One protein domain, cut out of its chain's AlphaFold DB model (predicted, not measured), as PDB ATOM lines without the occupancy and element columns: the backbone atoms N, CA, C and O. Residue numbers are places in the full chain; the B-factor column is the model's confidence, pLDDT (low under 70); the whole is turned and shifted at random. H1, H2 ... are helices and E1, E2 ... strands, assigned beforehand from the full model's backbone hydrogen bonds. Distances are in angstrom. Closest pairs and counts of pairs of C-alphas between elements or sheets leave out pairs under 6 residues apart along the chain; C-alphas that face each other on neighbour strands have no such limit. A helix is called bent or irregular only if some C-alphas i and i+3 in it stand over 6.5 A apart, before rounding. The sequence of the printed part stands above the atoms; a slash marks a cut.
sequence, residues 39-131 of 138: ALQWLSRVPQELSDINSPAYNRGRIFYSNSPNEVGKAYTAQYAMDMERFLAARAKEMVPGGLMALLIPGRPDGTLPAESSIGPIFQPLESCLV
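Overview. This is residues 39 to 131 of the 138 residues of the protein "S-adenosyl-L-methionine-dependent methyltransferases superfamily protein, putative" of Theobroma cacao (UniProt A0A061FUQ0). One long helix, H1, makes most of the length; E1 folds back from its far end, and residues 93 to 100 stick out there. Of the stretch 39 to 69, which has no named element, residues 50 to 69 gather round the beginning of H1, while residues 39 to 43 lie nearer the middle of its length, and short H2 ends the printed part. The 93 printed residues hold two named helices and one named strand, in the order H1, E1, H2: mixed, loose, with a radius of gyration of the C-alphas of 15.6 A, elongated at 50 by 28 by 25 A.

Along the chain. H1, residues 70 to 94, begins at C-alpha (166.345, 145.862, 189.979) and spans 36.1 A. E1, residues 95 to 104, spans 18.2 A and bends by 114 degrees at residue 98. H2, residues 120 to 131, spans 16.5 A to C-alpha (179.398, 159.845, 180.020); it is only just irregular, C-alphas 122 and 125 being 6.6 A apart.

Arrangement. H1 and E1 meet only through their tight link. H2 is apart from both. E1 pairs with no named strand. O i to N i+4 pairs are within hydrogen-bond range in 20 of 21 for H1 and 6 of 8 for H2.

Size, cuts and confidence. The C-alphas of Pro 97 and Val 131, the two farthest apart, are 50.7 A apart. The printed part has no cut. The link from E1 to H2 is long, with 15 residues. Mean pLDDT of the printed part is 90.8; residue 118 is under 70.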
ATOM      1  N   ALA A  39     158.383 168.143 196.096       95.94
ATOM      2  CA  ALA A  39     159.464 168.112 197.078       95.94
ATOM      3  C   ALA A  39     159.780 166.693 197.567       95.94
ATOM      4  O   ALA A  39     160.944 166.358 197.753       95.94
ATOM      5  N   LEU A  40     158.760 165.849 197.755       96.56
ATOM      6  CA  LEU A  40     158.921 164.550 198.418       96.56
ATOM      7  C   LEU A  40     159.655 163.498 197.582       96.56
ATOM      8  O   LEU A  40     160.107 162.511 198.145       96.56
ATOM      9  N   GLN A  41     159.833 163.708 196.274       92.56
ATOM     10  CA  GLN A  41     160.688 162.848 195.450       92.56
ATOM     11  C   GLN A  41     162.187 163.015 195.754       92.56
ATOM     12  O   GLN A  41     162.990 162.176 195.351       92.56
ATOM     13  N   TRP A  42     162.581 164.095 196.438       94.50
ATOM     14  CA  TRP A  42     163.962 164.302 196.858       94.50
ATOM     15  C   TRP A  42     164.249 163.502 198.124       94.50
ATOM     16  O   TRP A  42     163.635 163.727 199.164       94.50
ATOM     17  N   LEU A  43     165.201 162.577 198.022       96.19
ATOM     18  CA  LEU A  43     165.657 161.772 199.149       96.19
ATOM     19  C   LEU A  43     166.494 162.603 200.121       96.19
ATOM     20  O   LEU A  43     167.194 163.537 199.726       96.19
ATOM     21  N   SER A  44     166.502 162.199 201.390       97.44
ATOM     22  CA  SER A  44     167.356 162.822 202.406       97.44
ATOM     23  C   SER A  44     168.846 162.554 202.176       97.44
ATOM     24  O   SER A  44     169.690 163.308 202.661       97.44
ATOM     25  N   ARG A  45     169.169 161.478 201.449       96.31
ATOM     26  CA  ARG A  45     170.520 161.068 201.055       96.31
ATOM     27  C   ARG A  45     170.475 160.056 199.912       96.31
ATOM     28  O   ARG A  45     169.447 159.430 199.665       96.31
ATOM     29  N   VAL A  46     171.623 159.853 199.271       94.62
ATOM     30  CA  VAL A  46     171.840 158.732 198.346       94.62
ATOM     31  C   VAL A  46     171.808 157.414 199.143       94.62
ATOM     32  O   VAL A  46     172.435 157.366 200.208       94.62
ATOM     33  N   PRO A  47     171.099 156.362 198.681       95.56
ATOM     34  CA  PRO A  47     171.180 155.044 199.307       95.56
ATOM     35  C   PRO A  47     172.631 154.545 199.317       95.56
ATOM     36  O   PRO A  47     173.335 154.616 198.306       95.56
ATOM     37  N   GLN A  48     173.099 154.081 200.473       92.88
ATOM     38  CA  GLN A  48     174.515 153.772 200.701       92.88
ATOM     39  C   GLN A  48     174.996 152.619 199.807       92.88
ATOM     40  O   GLN A  48     176.126 152.625 199.319       92.88
ATOM     41  N   GLU A  49     174.100 151.677 199.533       93.75
ATOM     42  CA  GLU A  49     174.308 150.483 198.721       93.75
ATOM     43  C   GLU A  49     174.644 150.805 197.262       93.75
ATOM     44  O   GLU A  49     175.179 149.944 196.568       93.75
ATOM     45  N   LEU A  50     174.356 152.028 196.794       93.81
ATOM     46  CA  LEU A  50     174.665 152.451 195.425       93.81
ATOM     47  C   LEU A  50     176.146 152.750 195.206       93.81
ATOM     48  O   LEU A  50     176.591 152.766 194.061       93.81
ATOM     49  N   SER A  51     176.888 153.024 196.283       90.06
ATOM     50  CA  SER A  51     178.306 153.414 196.233       90.06
ATOM     51  C   SER A  51     179.261 152.291 196.641       90.06
ATOM     52  O   SER A  51     180.470 152.432 196.475       90.06
ATOM     53  N   ASP A  52     178.746 151.182 197.170       93.19
ATOM     54  CA  ASP A  52     179.555 150.020 197.532       93.19
ATOM     55  C   ASP A  52     179.790 149.145 196.300       93.19
ATOM     56  O   ASP A  52     178.855 148.542 195.789       93.19
ATOM     57  N   ILE A  53     181.039 149.042 195.842       92.38
ATOM     58  CA  ILE A  53     181.414 148.251 194.658       92.38
ATOM     59  C   ILE A  53     181.072 146.759 194.783       92.38
ATOM     60  O   ILE A  53     180.921 146.078 193.770       92.38
ATOM     61  N   ASN A  54     180.939 146.249 196.010       94.75
ATOM     62  CA  ASN A  54     180.592 144.853 196.273       94.75
ATOM     63  C   ASN A  54     179.077 144.637 196.400       94.75
ATOM     64  O   ASN A  54     178.617 143.498 196.470       94.75
ATOM     65  N   SER A  55     178.297 145.718 196.445       94.88
ATOM     66  CA  SER A  55     176.847 145.653 196.541       94.88
ATOM     67  C   SER A  55     176.239 145.274 195.190       94.88
ATOM     68  O   SER A  55     176.613 145.837 194.158       94.88
ATOM     69  N   PRO A  56     175.217 144.403 195.163       92.44
ATOM     70  CA  PRO A  56     174.472 144.138 193.937       92.44
ATOM     71  C   PRO A  56     173.667 145.368 193.466       92.44
ATOM     72  O   PRO A  56     173.191 145.397 192.335       92.44
ATOM     73  N   ALA A  57     173.532 146.396 194.313       94.75
ATOM     74  CA  ALA A  57     172.946 147.688 193.973       94.75
ATOM     75  C   ALA A  57     173.990 148.745 193.554       94.75
ATOM     76  O   ALA A  57     173.626 149.909 193.408       94.75
ATOM     77  N   TYR A  58     175.264 148.385 193.350       94.31
ATOM     78  CA  TYR A  58     176.282 149.330 192.883       94.31
ATOM     79  C   TYR A  58     175.885 149.950 191.533       94.31
ATOM     80  O   TYR A  58     175.839 149.262 190.509       94.31
ATOM     81  N   ASN A  59     175.610 151.258 191.497       92.19
ATOM     82  CA  ASN A  59     175.083 151.915 190.294       92.19
ATOM     83  C   ASN A  59     176.205 152.436 189.384       92.19
ATOM     84  O   ASN A  59     176.316 153.632 189.114       92.19
ATOM     85  N   ARG A  60     177.086 151.534 188.941       88.06
ATOM     86  CA  ARG A  60     178.267 151.903 188.150       88.06
ATOM     87  C   ARG A  60     177.884 152.618 186.852       88.06
ATOM     88  O   ARG A  60     177.114 152.086 186.058       88.06
ATOM     89  N   GLY A  61     178.504 153.775 186.611       85.69
ATOM     90  CA  GLY A  61     178.400 154.505 185.342       85.69
ATOM     91  C   GLY A  61     177.023 155.109 185.068       85.69
ATOM     92  O   GLY A  61     176.733 155.431 183.922       85.69
ATOM     93  N   ARG A  62     176.172 155.235 186.094       87.81
ATOM     94  CA  ARG A  62     174.817 155.779 185.979       87.81
ATOM     95  C   ARG A  62     174.520 156.751 187.106       87.81
ATOM     96  O   ARG A  62     175.000 156.584 188.225       87.81
ATOM     97  N   ILE A  63     173.675 157.734 186.825       88.12
ATOM     98  CA  ILE A  63     173.262 158.753 187.804       88.12
ATOM     99  C   ILE A  63     171.847 158.527 188.338       88.12
ATOM    100  O   ILE A  63     171.439 159.172 189.305       88.12
ATOM    101  N   PHE A  64     171.094 157.609 187.725       86.62
ATOM    102  CA  PHE A  64     169.717 157.304 188.103       86.62
ATOM    103  C   PHE A  64     169.375 155.822 187.889       86.62
ATOM    104  O   PHE A  64     170.160 155.081 187.300       86.62
ATOM    105  N   TYR A  65     168.219 155.366 188.393       85.81
ATOM    106  CA  TYR A  65     167.834 153.945 188.382       85.81
ATOM    107  C   TYR A  65     166.981 153.518 187.177       85.81
ATOM    108  O   TYR A  65     166.587 152.356 187.091       85.81
ATOM    109  N   SER A  66     166.685 154.436 186.246       81.25
ATOM    110  CA  SER A  66     165.778 154.194 185.112       81.25
ATOM    111  C   SER A  66     166.140 152.969 184.267       81.25
ATOM    112  O   SER A  66     165.245 152.217 183.894       81.25
ATOM    113  N   ASN A  67     167.432 152.753 184.017       80.75
ATOM    114  CA  ASN A  67     167.963 151.638 183.223       80.75
ATOM    115  C   ASN A  67     168.916 150.751 184.047       80.75
ATOM    116  O   ASN A  67     169.817 150.110 183.502       80.75
ATOM    117  N   SER A  68     168.758 150.760 185.371       84.94
ATOM    118  CA  SER A  68     169.636 150.049 186.302       84.94
ATOM    119  C   SER A  68     169.083 148.676 186.692       84.94
ATOM    120  O   SER A  68     167.890 148.428 186.516       84.94
ATOM    121  N   PRO A  69     169.925 147.775 187.243       85.75
ATOM    122  CA  PRO A  69     169.451 146.533 187.841       85.75
ATOM    123  C   PRO A  69     168.348 146.776 188.874       85.75
ATOM    124  O   PRO A  69     168.299 147.825 189.527       85.75
ATOM    125  N   ASN A  70     167.480 145.781 189.059       88.31
ATOM    126  CA  ASN A  70     166.345 145.862 189.979       88.31
ATOM    127  C   ASN A  70     166.775 146.228 191.409       88.31
ATOM    128  O   ASN A  70     166.047 146.901 192.132       88.31
ATOM    129  N   GLU A  71     167.967 145.804 191.810       92.69
ATOM    130  CA  GLU A  71     168.590 146.041 193.108       92.69
ATOM    131  C   GLU A  71     168.820 147.531 193.371       92.69
ATOM    132  O   GLU A  71     168.575 148.000 194.482       92.69
ATOM    133  N   VAL A  72     169.178 148.297 192.338       92.31
ATOM    134  CA  VAL A  72     169.311 149.756 192.424       92.31
ATOM    135  C   VAL A  72     167.947 150.383 192.711       92.31
ATOM    136  O   VAL A  72     167.802 151.162 193.653       92.31
ATOM    137  N   GLY A  73     166.909 149.981 191.969       90.94
ATOM    138  CA  GLY A  73     165.534 150.435 192.205       90.94
ATOM    139  C   GLY A  73     165.014 150.082 193.605       90.94
ATOM    140  O   GLY A  73     164.350 150.905 194.242       90.94
ATOM    141  N   LYS A  74     165.354 148.896 194.125       92.88
ATOM    142  CA  LYS A  74     165.031 148.486 195.502       92.88
ATOM    143  C   LYS A  74     165.726 149.370 196.539       92.88
ATOM    144  O   LYS A  74     165.067 149.780 197.490       92.88
ATOM    145  N   ALA A  75     167.000 149.714 196.340       95.44
ATOM    146  CA  ALA A  75     167.732 150.605 197.243       95.44
ATOM    147  C   ALA A  75     167.112 152.016 197.288       95.44
ATOM    148  O   ALA A  75     166.849 152.545 198.369       95.44
ATOM    149  N   TYR A  76     166.769 152.593 196.127       94.06
ATOM    150  CA  TYR A  76     166.016 153.857 196.062       94.06
ATOM    151  C   TYR A  76     164.655 153.756 196.764       94.06
ATOM    152  O   TYR A  76     164.287 154.645 197.530       94.06
ATOM    153  N   THR A  77     163.922 152.661 196.542       93.56
ATOM    154  CA  THR A  77     162.604 152.428 197.152       93.56
ATOM    155  C   THR A  77     162.693 152.341 198.677       93.56
ATOM    156  O   THR A  77     161.886 152.954 199.373       93.56
ATOM    157  N   ALA A  78     163.688 151.624 199.207       96.62
ATOM    158  CA  ALA A  78     163.907 151.494 200.645       96.62
ATOM    159  C   ALA A  78     164.237 152.846 201.299       96.62
ATOM    160  O   ALA A  78     163.651 153.204 202.323       96.62
ATOM    161  N   GLN A  79     165.118 153.634 200.676       97.75
ATOM    162  CA  GLN A  79     165.466 154.971 201.157       97.75
ATOM    163  C   GLN A  79     164.255 155.920 201.108       97.75
ATOM    164  O   GLN A  79     163.998 156.615 202.091       97.75
ATOM    165  N   TYR A  80     163.461 155.896 200.029       96.50
ATOM    166  CA  TYR A  80     162.221 156.675 199.922       96.50
ATOM    167  C   TYR A  80     161.197 156.298 201.001       96.50
ATOM    168  O   TYR A  80     160.606 157.178 201.624       96.50
ATOM    169  N   ALA A  81     161.004 155.001 201.263       97.94
ATOM    170  CA  ALA A  81     160.079 154.530 202.293       97.94
ATOM    171  C   ALA A  81     160.471 155.050 203.688       97.94
ATOM    172  O   ALA A  81     159.631 155.609 204.393       97.94
ATOM    173  N   MET A  82     161.756 154.953 204.048       98.31
ATOM    174  CA  MET A  82     162.283 155.500 205.304       98.31
ATOM    175  C   MET A  82     162.103 157.025 205.384       98.31
ATOM    176  O   MET A  82     161.758 157.574 206.432       98.31
ATOM    177  N   ASP A  83     162.343 157.731 204.283       98.62
ATOM    178  CA  ASP A  83     162.221 159.186 204.210       98.62
ATOM    179  C   ASP A  83     160.771 159.671 204.329       98.62
ATOM    180  O   ASP A  83     160.514 160.677 205.004       98.62
ATOM    181  N   MET A  84     159.831 158.941 203.728       98.38
ATOM    182  CA  MET A  84     158.395 159.186 203.847       98.38
ATOM    183  C   MET A  84     157.882 158.880 205.249       98.38
ATOM    184  O   MET A  84     157.116 159.674 205.794       98.38
ATOM    185  N   GLU A  85     158.331 157.789 205.870       98.62
ATOM    186  CA  GLU A  85     157.997 157.478 207.262       98.62
ATOM    187  C   GLU A  85     158.438 158.613 208.192       98.62
ATOM    188  O   GLU A  85     157.644 159.118 208.987       98.62
ATOM    189  N   ARG A  86     159.681 159.084 208.048       98.62
ATOM    190  CA  ARG A  86     160.214 160.202 208.840       98.62
ATOM    191  C   ARG A  86     159.441 161.497 208.615       98.62
ATOM    192  O   ARG A  86     159.096 162.174 209.586       98.62
ATOM    193  N   PHE A  87     159.134 161.825 207.360       98.69
ATOM    194  CA  PHE A  87     158.305 162.979 207.017       98.69
ATOM    195  C   PHE A  87     156.929 162.889 207.691       98.69
ATOM    196  O   PHE A  87     156.543 163.811 208.415       98.69
ATOM    197  N   LEU A  88     156.214 161.775 207.519       98.56
ATOM    198  CA  LEU A  88     154.878 161.575 208.084       98.56
ATOM    199  C   LEU A  88     154.905 161.582 209.618       98.56
ATOM    200  O   LEU A  88     154.067 162.236 210.235       98.56
ATOM    201  N   ALA A  89     155.897 160.944 210.245       98.62
ATOM    202  CA  ALA A  89     156.062 160.935 211.697       98.62
ATOM    203  C   ALA A  89     156.331 162.338 212.266       98.62
ATOM    204  O   ALA A  89     155.848 162.679 213.352       98.62
ATOM    205  N   ALA A  90     157.091 163.170 211.547       98.69
ATOM    206  CA  ALA A  90     157.297 164.563 211.919       98.69
ATOM    207  C   ALA A  90     155.997 165.371 211.788       98.69
ATOM    208  O   ALA A  90     155.592 166.023 212.753       98.69
ATOM    209  N   ARG A  91     155.298 165.267 210.648       98.56
ATOM    210  CA  ARG A  91     154.033 165.985 210.416       98.56
ATOM    211  C   ARG A  91     152.939 165.570 211.397       98.56
ATOM    212  O   ARG A  91     152.267 166.440 211.936       98.56
ATOM    213  N   ALA A  92     152.825 164.285 211.724       98.25
ATOM    214  CA  ALA A  92     151.854 163.784 212.697       98.25
ATOM    215  C   ALA A  92     152.011 164.427 214.087       98.25
ATOM    216  O   ALA A  92     151.027 164.658 214.780       98.25
ATOM    217  N   LYS A  93     153.244 164.758 214.500       98.56
ATOM    218  CA  LYS A  93     153.506 165.450 215.777       98.56
ATOM    219  C   LYS A  93     153.223 166.950 215.717       98.56
ATOM    220  O   LYS A  93     153.021 167.576 216.755       98.56
ATOM    221  N   GLU A  94     153.326 167.547 214.538       98.75
ATOM    222  CA  GLU A  94     153.218 168.993 214.326       98.75
ATOM    223  C   GLU A  94     151.801 169.437 213.994       98.75
ATOM    224  O   GLU A  94     151.433 170.576 214.277       98.75
ATOM    225  N   MET A  95     151.008 168.552 213.400       98.62
ATOM    226  CA  MET A  95     149.641 168.844 213.011       98.62
ATOM    227  C   MET A  95     148.685 168.771 214.197       98.62
ATOM    228  O   MET A  95     148.849 167.967 215.114       98.62
ATOM    229  N   VAL A  96     147.682 169.646 214.178       98.69
ATOM    230  CA  VAL A  96     146.552 169.585 215.111       98.69
ATOM    231  C   VAL A  96     145.672 168.365 214.804       98.69
ATOM    232  O   VAL A  96     145.621 167.925 213.649       98.69
ATOM    233  N   PRO A  97     144.926 167.831 215.789       98.19
ATOM    234  CA  PRO A  97     143.862 166.871 215.512       98.19
ATOM    235  C   PRO A  97     142.877 167.432 214.475       98.19
ATOM    236  O   PRO A  97     142.419 168.564 214.603       98.19
ATOM    237  N   GLY A  98     142.573 166.650 213.436       97.75
ATOM    238  CA  GLY A  98     141.700 167.076 212.334       97.75
ATOM    239  C   GLY A  98     142.359 167.985 211.286       97.75
ATOM    240  O   GLY A  98     141.683 168.401 210.348       97.75
ATOM    241  N   GLY A  99     143.656 168.288 211.410       98.06
ATOM    242  CA  GLY A  99     144.401 169.015 210.381       98.06
ATOM    243  C   GLY A  99     144.501 168.236 209.065       98.06
ATOM    244  O   GLY A  99     144.461 167.005 209.050       98.06
ATOM    245  N   LEU A 100     144.677 168.954 207.955       98.44
ATOM    246  CA  LEU A 100     144.738 168.366 206.612       98.44
ATOM    247  C   LEU A 100     146.135 168.483 205.997       98.44
ATOM    248  O   LEU A 100     146.858 169.456 206.217       98.44
ATOM    249  N   MET A 101     146.499 167.486 205.195       98.44
ATOM    250  CA  MET A 101     147.746 167.465 204.438       98.44
ATOM    251  C   MET A 101     147.450 167.167 202.971       98.44
ATOM    252  O   MET A 101     146.831 166.153 202.659       98.44
ATOM    253  N   ALA A 102     147.906 168.044 202.081       98.50
ATOM    254  CA  ALA A 102     147.803 167.875 200.638       98.50
ATOM    255  C   ALA A 102     149.202 167.682 200.039       98.50
ATOM    256  O   ALA A 102     150.086 168.524 200.218       98.50
ATOM    257  N   LEU A 103     149.394 166.563 199.340       98.00
ATOM    258  CA  LEU A 103     150.679 166.149 198.783       98.00
ATOM    259  C   LEU A 103     150.562 165.984 197.267       98.00
ATOM    260  O   LEU A 103     149.754 165.191 196.789       98.00
ATOM    261  N   LEU A 104     151.393 166.707 196.520       96.69
ATOM    262  CA  LEU A 104     151.556 166.552 195.078       96.69
ATOM    263  C   LEU A 104     152.952 165.989 194.801       96.69
ATOM    264  O   LEU A 104     153.954 166.701 194.895       96.69
ATOM    265  N   ILE A 105     153.013 164.694 194.500       93.31
ATOM    266  CA  ILE A 105     154.263 163.938 194.383       93.31
ATOM    267  C   ILE A 105     154.381 163.397 192.953       93.31
ATOM    268  O   ILE A 105     153.440 162.753 192.484       93.31
ATOM    269  N   PRO A 106     155.512 163.621 192.258       89.19
ATOM    270  CA  PRO A 106     155.814 162.928 191.014       89.19
ATOM    271  C   PRO A 106     155.793 161.422 191.242       89.19
ATOM    272  O   PRO A 106     156.540 160.889 192.060       89.19
ATOM    273  N   GLY A 107     154.910 160.750 190.521       86.69
ATOM    274  CA  GLY A 107     154.775 159.309 190.570       86.69
ATOM    275  C   GLY A 107     155.200 158.656 189.269       86.69
ATOM    276  O   GLY A 107     155.575 159.299 188.279       86.69
ATOM    277  N   ARG A 108     155.072 157.339 189.290       85.31
ATOM    278  CA  ARG A 108     155.133 156.475 188.125       85.31
ATOM    279  C   ARG A 108     153.866 155.607 188.141       85.31
ATOM    280  O   ARG A 108     153.540 155.104 189.218       85.31
ATOM    281  N   PRO A 109     153.161 155.433 187.009       85.69
ATOM    282  CA  PRO A 109     152.020 154.525 186.937       85.69
ATOM    283  C   PRO A 109     152.392 153.102 187.364       85.69
ATOM    284  O   PRO A 109     153.517 152.647 187.131       85.69
ATOM    285  N   ASP A 110     151.450 152.397 187.982       85.19
ATOM    286  CA  ASP A 110     151.672 151.005 188.359       85.19
ATOM    287  C   ASP A 110     151.904 150.124 187.118       85.19
ATOM    288  O   ASP A 110     151.375 150.396 186.041       85.19
ATOM    289  N   GLY A 111     152.747 149.103 187.258       82.00
ATOM    290  CA  GLY A 111     153.126 148.208 186.160       82.00
ATOM    291  C   GLY A 111     154.092 148.788 185.114       82.00
ATOM    292  O   GLY A 111     154.442 148.071 184.181       82.00
ATOM    293  N   THR A 112     154.560 150.034 185.256       82.56
ATOM    294  CA  THR A 112     155.527 150.646 184.316       82.56
ATOM    295  C   THR A 112     156.977 150.563 184.811       82.56
ATOM    296  O   THR A 112     157.262 150.469 186.012       82.56
ATOM    297  N   LEU A 113     157.928 150.594 183.878       78.25
ATOM    298  CA  LEU A 113     159.366 150.535 184.128       78.25
ATOM    299  C   LEU A 113     159.894 151.845 184.730       78.25
ATOM    300  O   LEU A 113     159.345 152.921 184.503       78.25
ATOM    301  N   PRO A 114     160.992 151.818 185.508       76.75
ATOM    302  CA  PRO A 114     161.629 153.033 186.028       76.75
ATOM    303  C   PRO A 114     161.956 154.097 184.968       76.75
ATOM    304  O   PRO A 114     161.848 155.298 185.234       76.75
ATOM    305  N   ALA A 115     162.334 153.665 183.763       72.56
ATOM    306  CA  ALA A 115     162.575 154.526 182.607       72.56
ATOM    307  C   ALA A 115     161.334 155.305 182.142       72.56
ATOM    308  O   ALA A 115     161.475 156.390 181.591       72.56
ATOM    309  N   GLU A 116     160.136 154.796 182.426       73.19
ATOM    310  CA  GLU A 116     158.852 155.393 182.038       73.19
ATOM    311  C   GLU A 116     158.307 156.357 183.108       73.19
ATOM    312  O   GLU A 116     157.207 156.895 182.984       73.19
ATOM    313  N   SER A 117     159.064 156.585 184.188       76.25
ATOM    314  CA  SER A 117     158.694 157.569 185.206       76.25
ATOM    315  C   SER A 117     158.750 158.998 184.660       76.25
ATOM    316  O   SER A 117     159.549 159.317 183.782       76.25
ATOM    317  N   SER A 118     157.954 159.892 185.254       66.12
ATOM    318  CA  SER A 118     157.889 161.318 184.883       66.12
ATOM    319  C   SER A 118     159.240 162.050 184.909       66.12
ATOM    320  O   SER A 118     159.390 163.078 184.254       66.12
ATOM    321  N   ILE A 119     160.225 161.520 185.637       73.06
ATOM    322  CA  ILE A 119     161.574 162.085 185.767       73.06
ATOM    323  C   ILE A 119     162.631 161.364 184.919       73.06
ATOM    324  O   ILE A 119     163.682 161.943 184.661       73.06
ATOM    325  N   GLY A 120     162.364 160.145 184.440       70.31
ATOM    326  CA  GLY A 120     163.302 159.361 183.623       70.31
ATOM    327  C   GLY A 120     163.816 160.112 182.382       70.31
ATOM    328  O   GLY A 120     165.035 160.224 182.218       70.31
ATOM    329  N   PRO A 121     162.933 160.718 181.563       73.19
ATOM    330  CA  PRO A 121     163.335 161.492 180.385       73.19
ATOM    331  C   PRO A 121     164.217 162.715 180.680       73.19
ATOM    332  O   PRO A 121     164.920 163.179 179.789       73.19
ATOM    333  N   ILE A 122     164.204 163.247 181.911       75.75
ATOM    334  CA  ILE A 122     165.044 164.395 182.303       75.75
ATOM    335  C   ILE A 122     166.484 163.949 182.577       75.75
ATOM    336  O   ILE A 122     167.428 164.658 182.235       75.75
ATOM    337  N   PHE A 123     166.669 162.779 183.192       80.06
ATOM    338  CA  PHE A 123     167.995 162.310 183.598       80.06
ATOM    339  C   PHE A 123     168.767 161.615 182.479       80.06
ATOM    340  O   PHE A 123     169.993 161.617 182.521       80.06
ATOM    341  N   GLN A 124     168.092 161.066 181.466       81.94
ATOM    342  CA  GLN A 124     168.765 160.378 180.358       81.94
ATOM    343  C   GLN A 124     169.734 161.281 179.565       81.94
ATOM    344  O   GLN A 124     170.891 160.888 179.414       81.94
ATOM    345  N   PRO A 125     169.346 162.491 179.101       87.38
ATOM    346  CA  PRO A 125     170.284 163.378 178.410       87.38
ATOM    347  C   PRO A 125     171.442 163.817 179.308       87.38
ATOM    348  O   PRO A 125     172.582 163.871 178.859       87.38
ATOM    349  N   LEU A 126     171.164 164.088 180.589       89.56
ATOM    350  CA  LEU A 126     172.193 164.471 181.556       89.56
ATOM    351  C   LEU A 126     173.216 163.347 181.769       89.56
ATOM    352  O   LEU A 126     174.412 163.614 181.795       89.56
ATOM    353  N   GLU A 127     172.753 162.102 181.899       89.31
ATOM    354  CA  GLU A 127     173.620 160.927 182.000       89.31
ATOM    355  C   GLU A 127     174.506 160.793 180.759       89.31
ATOM    356  O   GLU A 127     175.717 160.656 180.905       89.31
ATOM    357  N   SER A 128     173.925 160.915 179.557       88.75
ATOM    358  CA  SER A 128     174.681 160.874 178.298       88.75
ATOM    359  C   SER A 128     175.783 161.928 178.276       88.75
ATOM    360  O   SER A 128     176.937 161.588 178.052       88.75
ATOM    361  N   CYS A 129     175.465 163.187 178.602       91.88
ATOM    362  CA  CYS A 129     176.464 164.255 178.633       91.88
ATOM    363  C   CYS A 129     177.591 163.984 179.641       91.88
ATOM    364  O   CYS A 129     178.747 164.287 179.363       91.88
ATOM    365  N   LEU A 130     177.279 163.424 180.815       91.38
ATOM    366  CA  LEU A 130     178.298 163.070 181.811       91.38
ATOM    367  C   LEU A 130     179.204 161.933 181.327       91.38
ATOM    368  O   LEU A 130     180.402 161.962 181.600       91.38
ATOM    369  N   VAL A 131     178.642 160.950 180.620       90.62
ATOM    370  CA  VAL A 131     179.398 159.845 180.020       90.62
ATOM    371  C   VAL A 131     180.288 160.347 178.885       90.62
ATOM    372  O   VAL A 131     181.468 160.007 178.864       90.62
TER     373      VAL A 131